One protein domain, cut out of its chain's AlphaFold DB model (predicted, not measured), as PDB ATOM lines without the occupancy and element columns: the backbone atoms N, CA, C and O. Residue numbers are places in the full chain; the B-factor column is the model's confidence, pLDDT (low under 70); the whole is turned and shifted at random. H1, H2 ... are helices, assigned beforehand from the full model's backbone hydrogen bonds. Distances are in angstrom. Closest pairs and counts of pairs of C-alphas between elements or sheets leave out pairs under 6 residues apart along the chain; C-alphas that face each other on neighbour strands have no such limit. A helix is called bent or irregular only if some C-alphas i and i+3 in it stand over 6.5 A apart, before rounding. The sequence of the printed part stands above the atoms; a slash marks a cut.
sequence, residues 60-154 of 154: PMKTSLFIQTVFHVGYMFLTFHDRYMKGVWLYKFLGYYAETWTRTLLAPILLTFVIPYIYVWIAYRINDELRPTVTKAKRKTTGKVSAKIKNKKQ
ATOM      1  N   PRO A  60     -39.465 -40.116 -22.816       88.88
ATOM      2  CA  PRO A  60     -40.534 -39.239 -23.271       88.88
ATOM      3  C   PRO A  60     -41.904 -39.902 -23.062       88.88
ATOM      4  O   PRO A  60     -42.068 -41.101 -23.318       88.88
ATOM      5  N   MET A  61     -42.914 -39.118 -22.666       89.25
ATOM      6  CA  MET A  61     -44.278 -39.624 -22.442       89.25
ATOM      7  C   MET A  61     -44.808 -40.395 -23.653       89.25
ATOM      8  O   MET A  61     -45.388 -41.465 -23.497       89.25
ATOM      9  N   LYS A  62     -44.534 -39.902 -24.868       91.25
ATOM     10  CA  LYS A  62     -44.911 -40.567 -26.124       91.25
ATOM     11  C   LYS A  62     -44.310 -41.970 -26.244       91.25
ATOM     12  O   LYS A  62     -45.018 -42.899 -26.608       91.25
ATOM     13  N   THR A  63     -43.035 -42.136 -25.893       92.44
ATOM     14  CA  THR A  63     -42.345 -43.433 -25.919       92.44
ATOM     15  C   THR A  63     -42.910 -44.379 -24.864       92.44
ATOM     16  O   THR A  63     -43.168 -45.542 -25.161       92.44
ATOM     17  N   SER A  64     -43.163 -43.880 -23.650       90.81
ATOM     18  CA  SER A  64     -43.778 -44.685 -22.584       90.81
ATOM     19  C   SER A  64     -45.179 -45.158 -22.962       90.81
ATOM     20  O   SER A  64     -45.499 -46.329 -22.775       90.81
ATOM     21  N   LEU A  65     -45.991 -44.266 -23.539       92.50
ATOM     22  CA  LEU A  65     -47.312 -44.609 -24.054       92.50
ATOM     23  C   LEU A  65     -47.208 -45.631 -25.183       92.50
ATOM     24  O   LEU A  65     -47.915 -46.622 -25.122       92.50
ATOM     25  N   PHE A  66     -46.294 -45.460 -26.143       94.50
ATOM     26  CA  PHE A  66     -46.108 -46.411 -27.244       94.50
ATOM     27  C   PHE A  66     -45.778 -47.827 -26.754       94.50
ATOM     28  O   PHE A  66     -46.469 -48.777 -27.120       94.50
ATOM     29  N   ILE A  67     -44.771 -47.970 -25.883       93.31
ATOM     30  CA  ILE A  67     -44.385 -49.271 -25.304       93.31
ATOM     31  C   ILE A  67     -45.583 -49.901 -24.585       93.31
ATOM     32  O   ILE A  67     -45.884 -51.084 -24.754       93.31
ATOM     33  N   GLN A  68     -46.303 -49.089 -23.814       92.06
ATOM     34  CA  GLN A  68     -47.500 -49.507 -23.107       92.06
ATOM     35  C   GLN A  68     -48.631 -49.933 -24.055       92.06
ATOM     36  O   GLN A  68     -49.299 -50.928 -23.778       92.06
ATOM     37  N   THR A  69     -48.866 -49.216 -25.154       94.06
ATOM     38  CA  THR A  69     -49.878 -49.569 -26.157       94.06
ATOM     39  C   THR A  69     -49.553 -50.911 -26.790       94.06
ATOM     40  O   THR A  69     -50.429 -51.766 -26.853       94.06
ATOM     41  N   VAL A  70     -48.303 -51.124 -27.212       95.31
ATOM     42  CA  VAL A  70     -47.870 -52.378 -27.847       95.31
ATOM     43  C   VAL A  70     -48.107 -53.566 -26.914       95.31
ATOM     44  O   VAL A  70     -48.713 -54.558 -27.321       95.31
ATOM     45  N   PHE A  71     -47.708 -53.443 -25.644       92.44
ATOM     46  CA  PHE A  71     -47.942 -54.479 -24.639       92.44
ATOM     47  C   PHE A  71     -49.438 -54.793 -24.466       92.44
ATOM     48  O   PHE A  71     -49.852 -55.952 -24.501       92.44
ATOM     49  N   HIS A  72     -50.263 -53.757 -24.321       92.12
ATOM     50  CA  HIS A  72     -51.697 -53.907 -24.095       92.12
ATOM     51  C   HIS A  72     -52.466 -54.410 -25.322       92.12
ATOM     52  O   HIS A  72     -53.414 -55.169 -25.156       92.12
ATOM     53  N   VAL A  73     -52.053 -54.052 -26.541       94.56
ATOM     54  CA  VAL A  73     -52.618 -54.607 -27.782       94.56
ATOM     55  C   VAL A  73     -52.341 -56.105 -27.863       94.56
ATOM     56  O   VAL A  73     -53.266 -56.877 -28.114       94.56
ATOM     57  N   GLY A  74     -51.103 -56.531 -27.587       94.00
ATOM     58  CA  GLY A  74     -50.757 -57.954 -27.549       94.00
ATOM     59  C   GLY A  74     -51.575 -58.711 -26.502       94.00
ATOM     60  O   GLY A  74     -52.150 -59.759 -26.789       94.00
ATOM     61  N   TYR A  75     -51.708 -58.145 -25.303       90.56
ATOM     62  CA  TYR A  75     -52.515 -58.741 -24.242       90.56
ATOM     63  C   TYR A  75     -54.006 -58.812 -24.598       90.56
ATOM     64  O   TYR A  75     -54.648 -59.842 -24.398       90.56
ATOM     65  N   MET A  76     -54.554 -57.743 -25.181       91.12
ATOM     66  CA  MET A  76     -55.942 -57.701 -25.635       91.12
ATOM     67  C   MET A  76     -56.205 -58.770 -26.694       91.12
ATOM     68  O   MET A  76     -57.183 -59.510 -26.583       91.12
ATOM     69  N   PHE A  77     -55.304 -58.905 -27.668       93.00
ATOM     70  CA  PHE A  77     -55.376 -59.961 -28.669       93.00
ATOM     71  C   PHE A  77     -55.460 -61.346 -28.020       93.00
ATOM     72  O   PHE A  77     -56.380 -62.096 -28.335       93.00
ATOM     73  N   LEU A  78     -54.587 -61.659 -27.055       91.38
ATOM     74  CA  LEU A  78     -54.623 -62.942 -26.341       91.38
ATOM     75  C   LEU A  78     -55.947 -63.160 -25.594       91.38
ATOM     76  O   LEU A  78     -56.521 -64.247 -25.658       91.38
ATOM     77  N   THR A  79     -56.468 -62.130 -24.921       88.69
ATOM     78  CA  THR A  79     -57.739 -62.248 -24.186       88.69
ATOM     79  C   THR A  79     -58.927 -62.531 -25.105       88.69
ATOM     80  O   THR A  79     -59.758 -63.381 -24.779       88.69
ATOM     81  N   PHE A  80     -59.005 -61.864 -26.262       90.25
ATOM     82  CA  PHE A  80     -60.077 -62.088 -27.232       90.25
ATOM     83  C   PHE A  80     -59.893 -63.392 -28.005       90.25
ATOM     84  O   PHE A  80     -60.881 -64.076 -28.265       90.25
ATOM     85  N   HIS A  81     -58.654 -63.765 -28.320       92.81
ATOM     86  CA  HIS A  81     -58.330 -65.049 -28.930       92.81
ATOM     87  C   HIS A  81     -58.850 -66.209 -28.073       92.81
ATOM     88  O   HIS A  81     -59.596 -67.055 -28.567       92.81
ATOM     89  N   ASP A  82     -58.548 -66.219 -26.773       89.50
ATOM     90  CA  ASP A  82     -59.022 -67.276 -25.873       89.50
ATOM     91  C   ASP A  82     -60.546 -67.251 -25.700       89.50
ATOM     92  O   ASP A  82     -61.185 -68.309 -25.679       89.50
ATOM     93  N   ARG A  83     -61.148 -66.055 -25.678       89.00
ATOM     94  CA  ARG A  83     -62.608 -65.898 -25.630       89.00
ATOM     95  C   ARG A  83     -63.303 -66.435 -26.878       89.00
ATOM     96  O   ARG A  83     -64.410 -66.967 -26.749       89.00
ATOM     97  N   TYR A  84     -62.681 -66.284 -28.045       89.81
ATOM     98  CA  TYR A  84     -63.179 -66.790 -29.322       89.81
ATOM     99  C   TYR A  84     -63.015 -68.310 -29.423       89.81
ATOM    100  O   TYR A  84     -63.982 -69.008 -29.708       89.81
ATOM    101  N   MET A  85     -61.824 -68.832 -29.111       94.06
ATOM    102  CA  MET A  85     -61.505 -70.253 -29.283       94.06
ATOM    103  C   MET A  85     -62.155 -71.156 -28.233       94.06
ATOM    104  O   MET A  85     -62.609 -72.251 -28.555       94.06
ATOM    105  N   LYS A  86     -62.172 -70.731 -26.965       90.50
ATOM    106  CA  LYS A  86     -62.592 -71.575 -25.830       90.50
ATOM    107  C   LYS A  86     -63.915 -71.131 -25.211       90.50
ATOM    108  O   LYS A  86     -64.412 -71.786 -24.301       90.50
ATOM    109  N   GLY A  87     -64.455 -69.984 -25.623       86.94
ATOM    110  CA  GLY A  87     -65.657 -69.408 -25.020       86.94
ATOM    111  C   GLY A  87     -65.456 -68.845 -23.606       86.94
ATOM    112  O   GLY A  87     -66.403 -68.315 -23.028       86.94
ATOM    113  N   VAL A  88     -64.242 -68.919 -23.051       86.38
ATOM    114  CA  VAL A  88     -63.926 -68.489 -21.682       86.38
ATOM    115  C   VAL A  88     -63.041 -67.254 -21.681       86.38
ATOM    116  O   VAL A  88     -62.225 -67.041 -22.573       86.38
ATOM    117  N   TRP A  89     -63.189 -66.430 -20.652       88.25
ATOM    118  CA  TRP A  89     -62.293 -65.305 -20.428       88.25
ATOM    119  C   TRP A  89     -60.994 -65.772 -19.783       88.25
ATOM    120  O   TRP A  89     -61.021 -66.604 -18.876       88.25
ATOM    121  N   LEU A  90     -59.874 -65.167 -20.191       86.06
ATOM    122  CA  LEU A  90     -58.562 -65.426 -19.590       86.06
ATOM    123  C   LEU A  90     -58.573 -65.201 -18.067       86.06
ATOM    124  O   LEU A  90     -57.914 -65.919 -17.322       86.06
ATOM    125  N   TYR A  91     -59.381 -64.242 -17.603       86.75
ATOM    126  CA  TYR A  91     -59.637 -64.001 -16.188       86.75
ATOM    127  C   TYR A  91     -61.128 -64.085 -15.887       86.75
ATOM    128  O   TYR A  91     -61.942 -63.459 -16.566       86.75
ATOM    129  N   LYS A  92     -61.493 -64.788 -14.809       88.25
ATOM    130  CA  LYS A  92     -62.900 -64.930 -14.395       88.25
ATOM    131  C   LYS A  92     -63.557 -63.582 -14.104       88.25
ATOM    132  O   LYS A  92     -64.711 -63.383 -14.467       88.25
ATOM    133  N   PHE A  93     -62.817 -62.640 -13.512       87.69
ATOM    134  CA  PHE A  93     -63.355 -61.308 -13.233       87.69
ATOM    135  C   PHE A  93     -63.701 -60.528 -14.506       87.69
ATOM    136  O   PHE A  93     -64.677 -59.786 -14.499       87.69
ATOM    137  N   LEU A  94     -62.969 -60.723 -15.614       86.69
ATOM    138  CA  LEU A  94     -63.341 -60.111 -16.893       86.69
ATOM    139  C   LEU A  94     -64.719 -60.604 -17.317       86.69
ATOM    140  O   LEU A  94     -65.571 -59.781 -17.610       86.69
ATOM    141  N   GLY A  95     -64.966 -61.915 -17.253       85.81
ATOM    142  CA  GLY A  95     -66.281 -62.479 -17.557       85.81
ATOM    143  C   GLY A  95     -67.395 -61.969 -16.650       85.81
ATOM    144  O   GLY A  95     -68.466 -61.642 -17.147       85.81
ATOM    145  N   TYR A  96     -67.111 -61.825 -15.354       86.56
ATOM    146  CA  TYR A  96     -68.057 -61.298 -14.371       86.56
ATOM    147  C   TYR A  96     -68.474 -59.843 -14.652       86.56
ATOM    148  O   TYR A  96     -69.641 -59.493 -14.535       86.56
ATOM    149  N   TYR A  97     -67.546 -58.973 -15.064       81.69
ATOM    150  CA  TYR A  97     -67.889 -57.581 -15.398       81.69
ATOM    151  C   TYR A  97     -68.354 -57.396 -16.854       81.69
ATOM    152  O   TYR A  97     -68.933 -56.361 -17.193       81.69
ATOM    153  N   ALA A  98     -68.130 -58.391 -17.717       82.94
ATOM    154  CA  ALA A  98     -68.370 -58.342 -19.157       82.94
ATOM    155  C   ALA A  98     -69.576 -59.177 -19.630       82.94
ATOM    156  O   ALA A  98     -69.589 -59.639 -20.767       82.94
ATOM    157  N   GLU A  99     -70.596 -59.368 -18.792       76.31
ATOM    158  CA  GLU A  99     -71.723 -60.279 -19.073       76.31
ATOM    159  C   GLU A  99     -72.541 -59.912 -20.327       76.31
ATOM    160  O   GLU A  99     -73.034 -60.787 -21.035       76.31
ATOM    161  N   THR A 100     -72.676 -58.620 -20.637       84.12
ATOM    162  CA  THR A 100     -73.379 -58.137 -21.838       84.12
ATOM    163  C   THR A 100     -72.405 -57.939 -22.999       84.12
ATOM    164  O   THR A 100     -71.262 -57.542 -22.782       84.12
ATOM    165  N   TRP A 101     -72.862 -58.099 -24.247       76.25
ATOM    166  CA  TRP A 101     -72.042 -57.873 -25.448       76.25
ATOM    167  C   TRP A 101     -71.395 -56.474 -25.487       76.25
ATOM    168  O   TRP A 101     -70.229 -56.337 -25.850       76.25
ATOM    169  N   THR A 102     -72.103 -55.434 -25.030       77.38
ATOM    170  CA  THR A 102     -71.552 -54.074 -24.907       77.38
ATOM    171  C   THR A 102     -70.427 -54.013 -23.876       77.38
ATOM    172  O   THR A 102     -69.370 -53.443 -24.136       77.38
ATOM    173  N   ARG A 103     -70.610 -54.652 -22.716       84.06
ATOM    174  CA  ARG A 103     -69.605 -54.717 -21.643       84.06
ATOM    175  C   ARG A 103     -68.405 -55.591 -22.020       84.06
ATOM    176  O   ARG A 103     -67.292 -55.270 -21.623       84.06
ATOM    177  N   THR A 104     -68.608 -56.619 -22.843       82.50
ATOM    178  CA  THR A 104     -67.558 -57.450 -23.466       82.50
ATOM    179  C   THR A 104     -66.585 -56.643 -24.315       82.50
ATOM    180  O   THR A 104     -65.408 -56.985 -24.363       82.50
ATOM    181  N   LEU A 105     -67.027 -55.548 -24.930       83.62
ATOM    182  CA  LEU A 105     -66.133 -54.652 -25.661       83.62
ATOM    183  C   LEU A 105     -65.605 -53.533 -24.757       83.62
ATOM    184  O   LEU A 105     -64.402 -53.283 -24.709       83.62
ATOM    185  N   LEU A 106     -66.484 -52.887 -23.989       86.81
ATOM    186  CA  LEU A 106     -66.127 -51.705 -23.205       86.81
ATOM    187  C   LEU A 106     -65.221 -52.017 -22.009       86.81
ATOM    188  O   LEU A 106     -64.254 -51.293 -21.786       86.81
ATOM    189  N   ALA A 107     -65.490 -53.077 -21.241       87.19
ATOM    190  CA  ALA A 107     -64.736 -53.356 -20.019       87.19
ATOM    191  C   ALA A 107     -63.263 -53.712 -20.300       87.19
ATOM    192  O   ALA A 107     -62.391 -53.106 -19.671       87.19
ATOM    193  N   PRO A 108     -62.931 -54.589 -21.274       86.31
ATOM    194  CA  PRO A 108     -61.538 -54.832 -21.639       86.31
ATOM    195  C   PRO A 108     -60.843 -53.581 -22.177       86.31
ATOM    196  O   PRO A 108     -59.692 -53.347 -21.820       86.31
ATOM    197  N   ILE A 109     -61.520 -52.742 -22.971       88.62
ATOM    198  CA  ILE A 109     -60.948 -51.486 -23.486       88.62
ATOM    199  C   ILE A 109     -60.646 -50.506 -22.350       88.62
ATOM    200  O   ILE A 109     -59.549 -49.943 -22.291       88.62
ATOM    201  N   LEU A 110     -61.586 -50.318 -21.422       90.50
ATOM    202  CA  LEU A 110     -61.402 -49.439 -20.269       90.50
ATOM    203  C   LEU A 110     -60.233 -49.903 -19.399       90.50
ATOM    204  O   LEU A 110     -59.375 -49.099 -19.032       90.50
ATOM    205  N   LEU A 111     -60.180 -51.203 -19.112       89.06
ATOM    206  CA  LEU A 111     -59.155 -51.796 -18.264       89.06
ATOM    207  C   LEU A 111     -57.772 -51.792 -18.933       89.06
ATOM    208  O   LEU A 111     -56.766 -51.574 -18.274       89.06
ATOM    209  N   THR A 112     -57.714 -51.992 -20.247       88.31
ATOM    210  CA  THR A 112     -56.456 -52.204 -20.980       88.31
ATOM    211  C   THR A 112     -55.871 -50.908 -21.542       88.31
ATOM    212  O   THR A 112     -54.655 -50.770 -21.635       88.31
ATOM    213  N   PHE A 113     -56.708 -49.924 -21.883       89.94
ATOM    214  CA  PHE A 113     -56.250 -48.658 -22.456       89.94
ATOM    215  C   PHE A 113     -56.543 -47.471 -21.549       89.94
ATOM    216  O   PHE A 113     -55.612 -46.790 -21.127       89.94
ATOM    217  N   VAL A 114     -57.805 -47.225 -21.197       92.31
ATOM    218  CA  VAL A 114     -58.186 -45.967 -20.529       92.31
ATOM    219  C   VAL A 114     -57.540 -45.835 -19.152       92.31
ATOM    220  O   VAL A 114     -56.831 -44.861 -18.893       92.31
ATOM    221  N   ILE A 115     -57.725 -46.827 -18.281       92.62
ATOM    222  CA  ILE A 115     -57.204 -46.780 -16.912       92.62
ATOM    223  C   ILE A 115     -55.664 -46.714 -16.909       92.62
ATOM    224  O   ILE A 115     -55.117 -45.797 -16.290       92.62
ATOM    225  N   PRO A 116     -54.921 -47.584 -17.622       92.12
ATOM    226  CA  PRO A 116     -53.463 -47.513 -17.651       92.12
ATOM    227  C   PRO A 116     -52.925 -46.197 -18.222       92.12
ATOM    228  O   PRO A 116     -51.870 -45.733 -17.785       92.12
ATOM    229  N   TYR A 117     -53.616 -45.578 -19.186       93.12
ATOM    230  CA  TYR A 117     -53.215 -44.275 -19.729       93.12
ATOM    231  C   TYR A 117     -53.363 -43.169 -18.686       93.12
ATOM    232  O   TYR A 117     -52.474 -42.324 -18.576       93.12
ATOM    233  N   ILE A 118     -54.428 -43.207 -17.877       93.94
ATOM    234  CA  ILE A 118     -54.609 -42.283 -16.751       93.94
ATOM    235  C   ILE A 118     -53.447 -42.421 -15.762       93.94
ATOM    236  O   ILE A 118     -52.873 -41.410 -15.366       93.94
ATOM    237  N   TYR A 119     -53.025 -43.644 -15.417       93.38
ATOM    238  CA  TYR A 119     -51.867 -43.846 -14.532       93.38
ATOM    239  C   TYR A 119     -50.580 -43.235 -15.092       93.38
ATOM    240  O   TYR A 119     -49.831 -42.608 -14.344       93.38
ATOM    241  N   VAL A 120     -50.313 -43.406 -16.391       91.94
ATOM    242  CA  VAL A 120     -49.147 -42.783 -17.036       91.94
ATOM    243  C   VAL A 120     -49.269 -41.266 -16.988       91.94
ATOM    244  O   VAL A 120     -48.333 -40.597 -16.564       91.94
ATOM    245  N   TRP A 121     -50.422 -40.720 -17.361       92.50
ATOM    246  CA  TRP A 121     -50.647 -39.279 -17.349       92.50
ATOM    247  C   TRP A 121     -50.443 -38.671 -15.955       92.50
ATOM    248  O   TRP A 121     -49.693 -37.705 -15.821       92.50
ATOM    249  N   ILE A 122     -51.023 -39.278 -14.911       92.69
ATOM    250  CA  ILE A 122     -50.822 -38.863 -13.513       92.69
ATOM    251  C   ILE A 122     -49.335 -38.931 -13.146       92.69
ATOM    252  O   ILE A 122     -48.807 -37.991 -12.556       92.69
ATOM    253  N   ALA A 123     -48.637 -40.007 -13.521       89.56
ATOM    254  CA  ALA A 123     -47.217 -40.161 -13.217       89.56
ATOM    255  C   ALA A 123     -46.359 -39.054 -13.853       89.56
ATOM    256  O   ALA A 123     -45.496 -38.496 -13.175       89.56
ATOM    257  N   TYR A 124     -46.613 -38.695 -15.116       90.31
ATOM    258  CA  TYR A 124     -45.906 -37.589 -15.774       90.31
ATOM    259  C   TYR A 124     -46.251 -36.237 -15.154       90.31
ATOM    260  O   TYR A 124     -45.346 -35.443 -14.923       90.31
ATOM    261  N   ARG A 125     -47.521 -35.998 -14.807       90.81
ATOM    262  CA  ARG A 125     -47.938 -34.774 -14.106       90.81
ATOM    263  C   ARG A 125     -47.210 -34.593 -12.776       90.81
ATOM    264  O   ARG A 125     -46.599 -33.552 -12.560       90.81
ATOM    265  N   ILE A 126     -47.210 -35.626 -11.934       88.88
ATOM    266  CA  ILE A 126     -46.500 -35.618 -10.648       88.88
ATOM    267  C   ILE A 126     -44.998 -35.401 -10.868       88.88
ATOM    268  O   ILE A 126     -44.369 -34.605 -10.169       88.88
ATOM    269  N   ASN A 127     -44.407 -36.086 -11.849       87.12
ATOM    270  CA  ASN A 127     -42.991 -35.935 -12.162       87.12
ATOM    271  C   ASN A 127     -42.647 -34.503 -12.605       87.12
ATOM    272  O   ASN A 127     -41.655 -33.949 -12.137       87.12
ATOM    273  N   ASP A 128     -43.454 -33.894 -13.471       87.25
ATOM    274  CA  ASP A 128     -43.204 -32.546 -13.987       87.25
ATOM    275  C   ASP A 128     -43.327 -31.474 -12.893       87.25
ATOM    276  O   ASP A 128     -42.566 -30.505 -12.900       87.25
ATOM    277  N   GLU A 129     -44.208 -31.674 -11.911       88.50
ATOM    278  CA  GLU A 129     -44.351 -30.788 -10.747       88.50
ATOM    279  C   GLU A 129     -43.209 -30.949  -9.730       88.50
ATOM    280  O   GLU A 129     -42.682 -29.963  -9.205       88.50
ATOM    281  N   LEU A 130     -42.783 -32.185  -9.452       84.31
ATOM    282  CA  LEU A 130     -41.757 -32.461  -8.440       84.31
ATOM    283  C   LEU A 130     -40.330 -32.213  -8.948       84.31
ATOM    284  O   LEU A 130     -39.453 -31.793  -8.182       84.31
ATOM    285  N   ARG A 131     -40.069 -32.442 -10.240       82.38
ATOM    286  CA  ARG A 131     -38.716 -32.416 -10.814       82.38
ATOM    287  C   ARG A 131     -37.989 -31.072 -10.657       82.38
ATOM    288  O   ARG A 131     -36.808 -31.109 -10.288       82.38
ATOM    289  N   PRO A 132     -38.606 -29.894 -10.877       83.50
ATOM    290  CA  PRO A 132     -37.938 -28.608 -10.665       83.50
ATOM    291  C   PRO A 132     -37.491 -28.415  -9.213       83.50
ATOM    292  O   PRO A 132     -36.358 -27.994  -8.959       83.50
ATOM    293  N   THR A 133     -38.352 -28.781  -8.260       84.12
ATOM    294  CA  THR A 133     -38.100 -28.665  -6.816       84.12
ATOM    295  C   THR A 133     -36.935 -29.550  -6.389       84.12
ATOM    296  O   THR A 133     -35.985 -29.067  -5.763       84.12
ATOM    297  N   VAL A 134     -36.949 -30.819  -6.808       79.88
ATOM    298  CA  VAL A 134     -35.874 -31.782  -6.525       79.88
ATOM    299  C   VAL A 134     -34.556 -31.334  -7.166       79.88
ATOM    300  O   VAL A 134     -33.514 -31.323  -6.509       79.88
ATOM    301  N   THR A 135     -34.590 -30.867  -8.417       80.94
ATOM    302  CA  THR A 135     -33.387 -30.403  -9.136       80.94
ATOM    303  C   THR A 135     -32.762 -29.174  -8.468       80.94
ATOM    304  O   THR A 135     -31.536 -29.089  -8.335       80.94
ATOM    305  N   LYS A 136     -33.584 -28.221  -8.007       83.69
ATOM    306  CA  LYS A 136     -33.121 -27.019  -7.290       83.69
ATOM    307  C   LYS A 136     -32.511 -27.370  -5.931       83.69
ATOM    308  O   LYS A 136     -31.438 -26.858  -5.602       83.69
ATOM    309  N   ALA A 137     -33.161 -28.247  -5.164       82.75
ATOM    310  CA  ALA A 137     -32.635 -28.745  -3.893       82.75
ATOM    311  C   ALA A 137     -31.281 -29.448  -4.092       82.75
ATOM    312  O   ALA A 137     -30.316 -29.121  -3.396       82.75
ATOM    313  N   LYS A 138     -31.172 -30.309  -5.114       80.19
ATOM    314  CA  LYS A 138     -29.929 -31.010  -5.472       80.19
ATOM    315  C   LYS A 138     -28.795 -30.040  -5.800       80.19
ATOM    316  O   LYS A 138     -27.745 -30.104  -5.162       80.19
ATOM    317  N   ARG A 139     -29.015 -29.075  -6.707       80.75
ATOM    318  CA  ARG A 139     -28.001 -28.054  -7.056       80.75
ATOM    319  C   ARG A 139     -27.486 -27.301  -5.825       80.75
ATOM    320  O   ARG A 139     -26.283 -27.064  -5.716       80.75
ATOM    321  N   LYS A 140     -28.370 -26.955  -4.882       82.44
ATOM    322  CA  LYS A 140     -28.000 -26.266  -3.636       82.44
ATOM    323  C   LYS A 140     -27.120 -27.140  -2.735       82.44
ATOM    324  O   LYS A 140     -26.132 -26.643  -2.195       82.44
ATOM    325  N   THR A 141     -27.447 -28.422  -2.580       81.12
ATOM    326  CA  THR A 141     -26.671 -29.364  -1.758       81.12
ATOM    327  C   THR A 141     -25.303 -29.655  -2.376       81.12
ATOM    328  O   THR A 141     -24.289 -29.501  -1.693       81.12
ATOM    329  N   THR A 142     -25.238 -29.968  -3.673       81.56
ATOM    330  CA  THR A 142     -23.970 -30.227  -4.379       81.56
ATOM    331  C   THR A 142     -23.060 -28.995  -4.379       81.56
ATOM    332  O   THR A 142     -21.862 -29.116  -4.122       81.56
ATOM    333  N   GLY A 143     -23.621 -27.795  -4.582       81.69
ATOM    334  CA  GLY A 143     -22.874 -26.537  -4.496       81.69
ATOM    335  C   GLY A 143     -22.266 -26.297  -3.109       81.69
ATOM    336  O   GLY A 143     -21.089 -25.958  -3.006       81.69
ATOM    337  N   LYS A 144     -23.028 -26.551  -2.033       81.00
ATOM    338  CA  LYS A 144     -22.531 -26.445  -0.649       81.00
ATOM    339  C   LYS A 144     -21.415 -27.445  -0.342       81.00
ATOM    340  O   LYS A 144     -20.430 -27.075   0.294       81.00
ATOM    341  N   VAL A 145     -21.553 -28.696  -0.785       84.31
ATOM    342  CA  VAL A 145     -20.531 -29.736  -0.578       84.31
ATOM    343  C   VAL A 145     -19.245 -29.383  -1.331       84.31
ATOM    344  O   VAL A 145     -18.170 -29.406  -0.735       84.31
ATOM    345  N   SER A 146     -19.351 -28.967  -2.596       79.56
ATOM    346  CA  SER A 146     -18.197 -28.562  -3.411       79.56
ATOM    347  C   SER A 146     -17.464 -27.344  -2.829       79.56
ATOM    348  O   SER A 146     -16.236 -27.345  -2.728       79.56
ATOM    349  N   ALA A 147     -18.206 -26.341  -2.340       81.25
ATOM    350  CA  ALA A 147     -17.631 -25.180  -1.655       81.25
ATOM    351  C   ALA A 147     -16.907 -25.563  -0.351       81.25
ATOM    352  O   ALA A 147     -15.794 -25.102  -0.100       81.25
ATOM    353  N   LYS A 148     -17.491 -26.464   0.452       80.81
ATOM    354  CA  LYS A 148     -16.873 -26.961   1.692       80.81
ATOM    355  C   LYS A 148     -15.590 -27.756   1.427       80.81
ATOM    356  O   LYS A 148     -14.652 -27.661   2.212       80.81
ATOM    357  N   ILE A 149     -15.534 -28.521   0.334       81.38
ATOM    358  CA  ILE A 149     -14.332 -29.265  -0.072       81.38
ATOM    359  C   ILE A 149     -13.228 -28.310  -0.541       81.38
ATOM    360  O   ILE A 149     -12.075 -28.511  -0.170       81.38
ATOM    361  N   LYS A 150     -13.563 -27.261  -1.309       77.62
ATOM    362  CA  LYS A 150     -12.583 -26.241  -1.727       77.62
ATOM    363  C   LYS A 150     -11.967 -25.507  -0.534       77.62
ATOM    364  O   LYS A 150     -10.748 -25.433  -0.463       77.62
ATOM    365  N   ASN A 151     -12.777 -25.073   0.435       75.50
ATOM    366  CA  ASN A 151     -12.283 -24.386   1.638       75.50
ATOM    367  C   ASN A 151     -11.437 -25.267   2.570       75.50
ATOM    368  O   ASN A 151     -10.738 -24.735   3.415       75.50
ATOM    369  N   LYS A 152     -11.513 -26.601   2.462       72.62
ATOM    370  CA  LYS A 152     -10.688 -27.527   3.257       72.62
ATOM    371  C   LYS A 152      -9.326 -27.832   2.617       72.62
ATOM    372  O   LYS A 152      -8.533 -28.542   3.227       72.62
ATOM    373  N   LYS A 153      -9.113 -27.402   1.367       66.50
ATOM    374  CA  LYS A 153      -7.877 -27.613   0.591       66.50
ATOM    375  C   LYS A 153      -7.000 -26.353   0.494       66.50
ATOM    376  O   LYS A 153      -5.898 -26.465  -0.035       66.50
ATOM    377  N   GLN A 154      -7.498 -25.198   0.939       54.06
ATOM    378  CA  GLN A 154      -6.716 -23.986   1.221       54.06
ATOM    379  C   GLN A 154      -6.322 -23.984   2.694       54.06
ATOM    380  O   GLN A 154      -5.231 -23.458   2.983       54.06
TER     381      GLN A 154
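What this domain is: This is residues 60 to 154 of the 154 residues of the protein "androgen-induced gene 1 protein-like" of Diaphorina citri (UniProt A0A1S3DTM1). One very long helix, H3, makes the longest axis of this model, and H1 runs back beside its first half, the two slanting to each other and running opposite ways, with the short H2 packing on the first part of H3. The rest of H3 sticks out as a lone arm: residues 125 to 154, of which 125 to 151 belong to H3, have no other part of the printed chain near them. The printed part has 95 residues with three named helices, H1, H2 and H3 in that order, and no named strand; the class is all helix. The whole is extended, with a radius of gyration of the C-alphas of 23.7 A, and its C-alphas span 79 by 23 by 20 A, a rod in outline whose length the free arm helps to make.

Where its parts are: H1 holds residues 61 to 86 and is 37.0 A long, beginning at C-alpha 61 at (-44.278, -39.624, -22.442). H2 holds residues 92 to 97 and is 8.9 A long. H3, residues 101 to 151, was assigned as one helix by its hydrogen bonds but is bent, with C-alphas 112 and 115 6.8 A apart. Its arm H3a, residues 101 to 112, is 17.2 A long and begins at (-72.042, -57.873, -25.448). Its arm H3b, residues 115 to 151, is 53.5 A long and ends at (-12.283, -24.386, 1.638). H3b is itself irregular, with C-alphas 129 and 132 6.8 A apart, and has a kink of 36 degrees near residue 131.

How they stand to each other: H1 touches H3b, with its residues 61 to 65 alone on residues 117 to 124; the closest C-alphas, of Met 61 and Tyr 124, are 7.2 A apart. They run opposite ways at a shallow tilt of 34.8 degrees, only just short of steep. H1 only just touches H3a, with 3 pairs of C-alphas within 8 A, the closest those of His 72 and Thr 112 at 5.9 A; they run opposite ways at 36 degrees, only just a steep tilt. H2 touches H3a at a steep tilt of 66 degrees, opposite ways, with the C-alphas of Tyr 97 and Ala 107 closest at 7.0 A. H1 and H2 are apart, and so are H2 and H3b. H3a and H3b stand at a shallow tilt of 5 degrees. Every O i to N i+4 pair is within hydrogen-bond range in H1 and H2, against 7 of 8 in H3a and 31 of 33 in H3b.

The domain as a whole: The two C-alphas farthest apart, of Gly 87 and Gln 154, are 78.9 A apart. Without the free stretch the body has 65 residues and spans 39 by 19 by 17 A. The printed part has no cut, and the links H1 to H2 and H2 to H3 are tight. The mean pLDDT of the printed part is 86.6, and residues 153 to 154 are under 70.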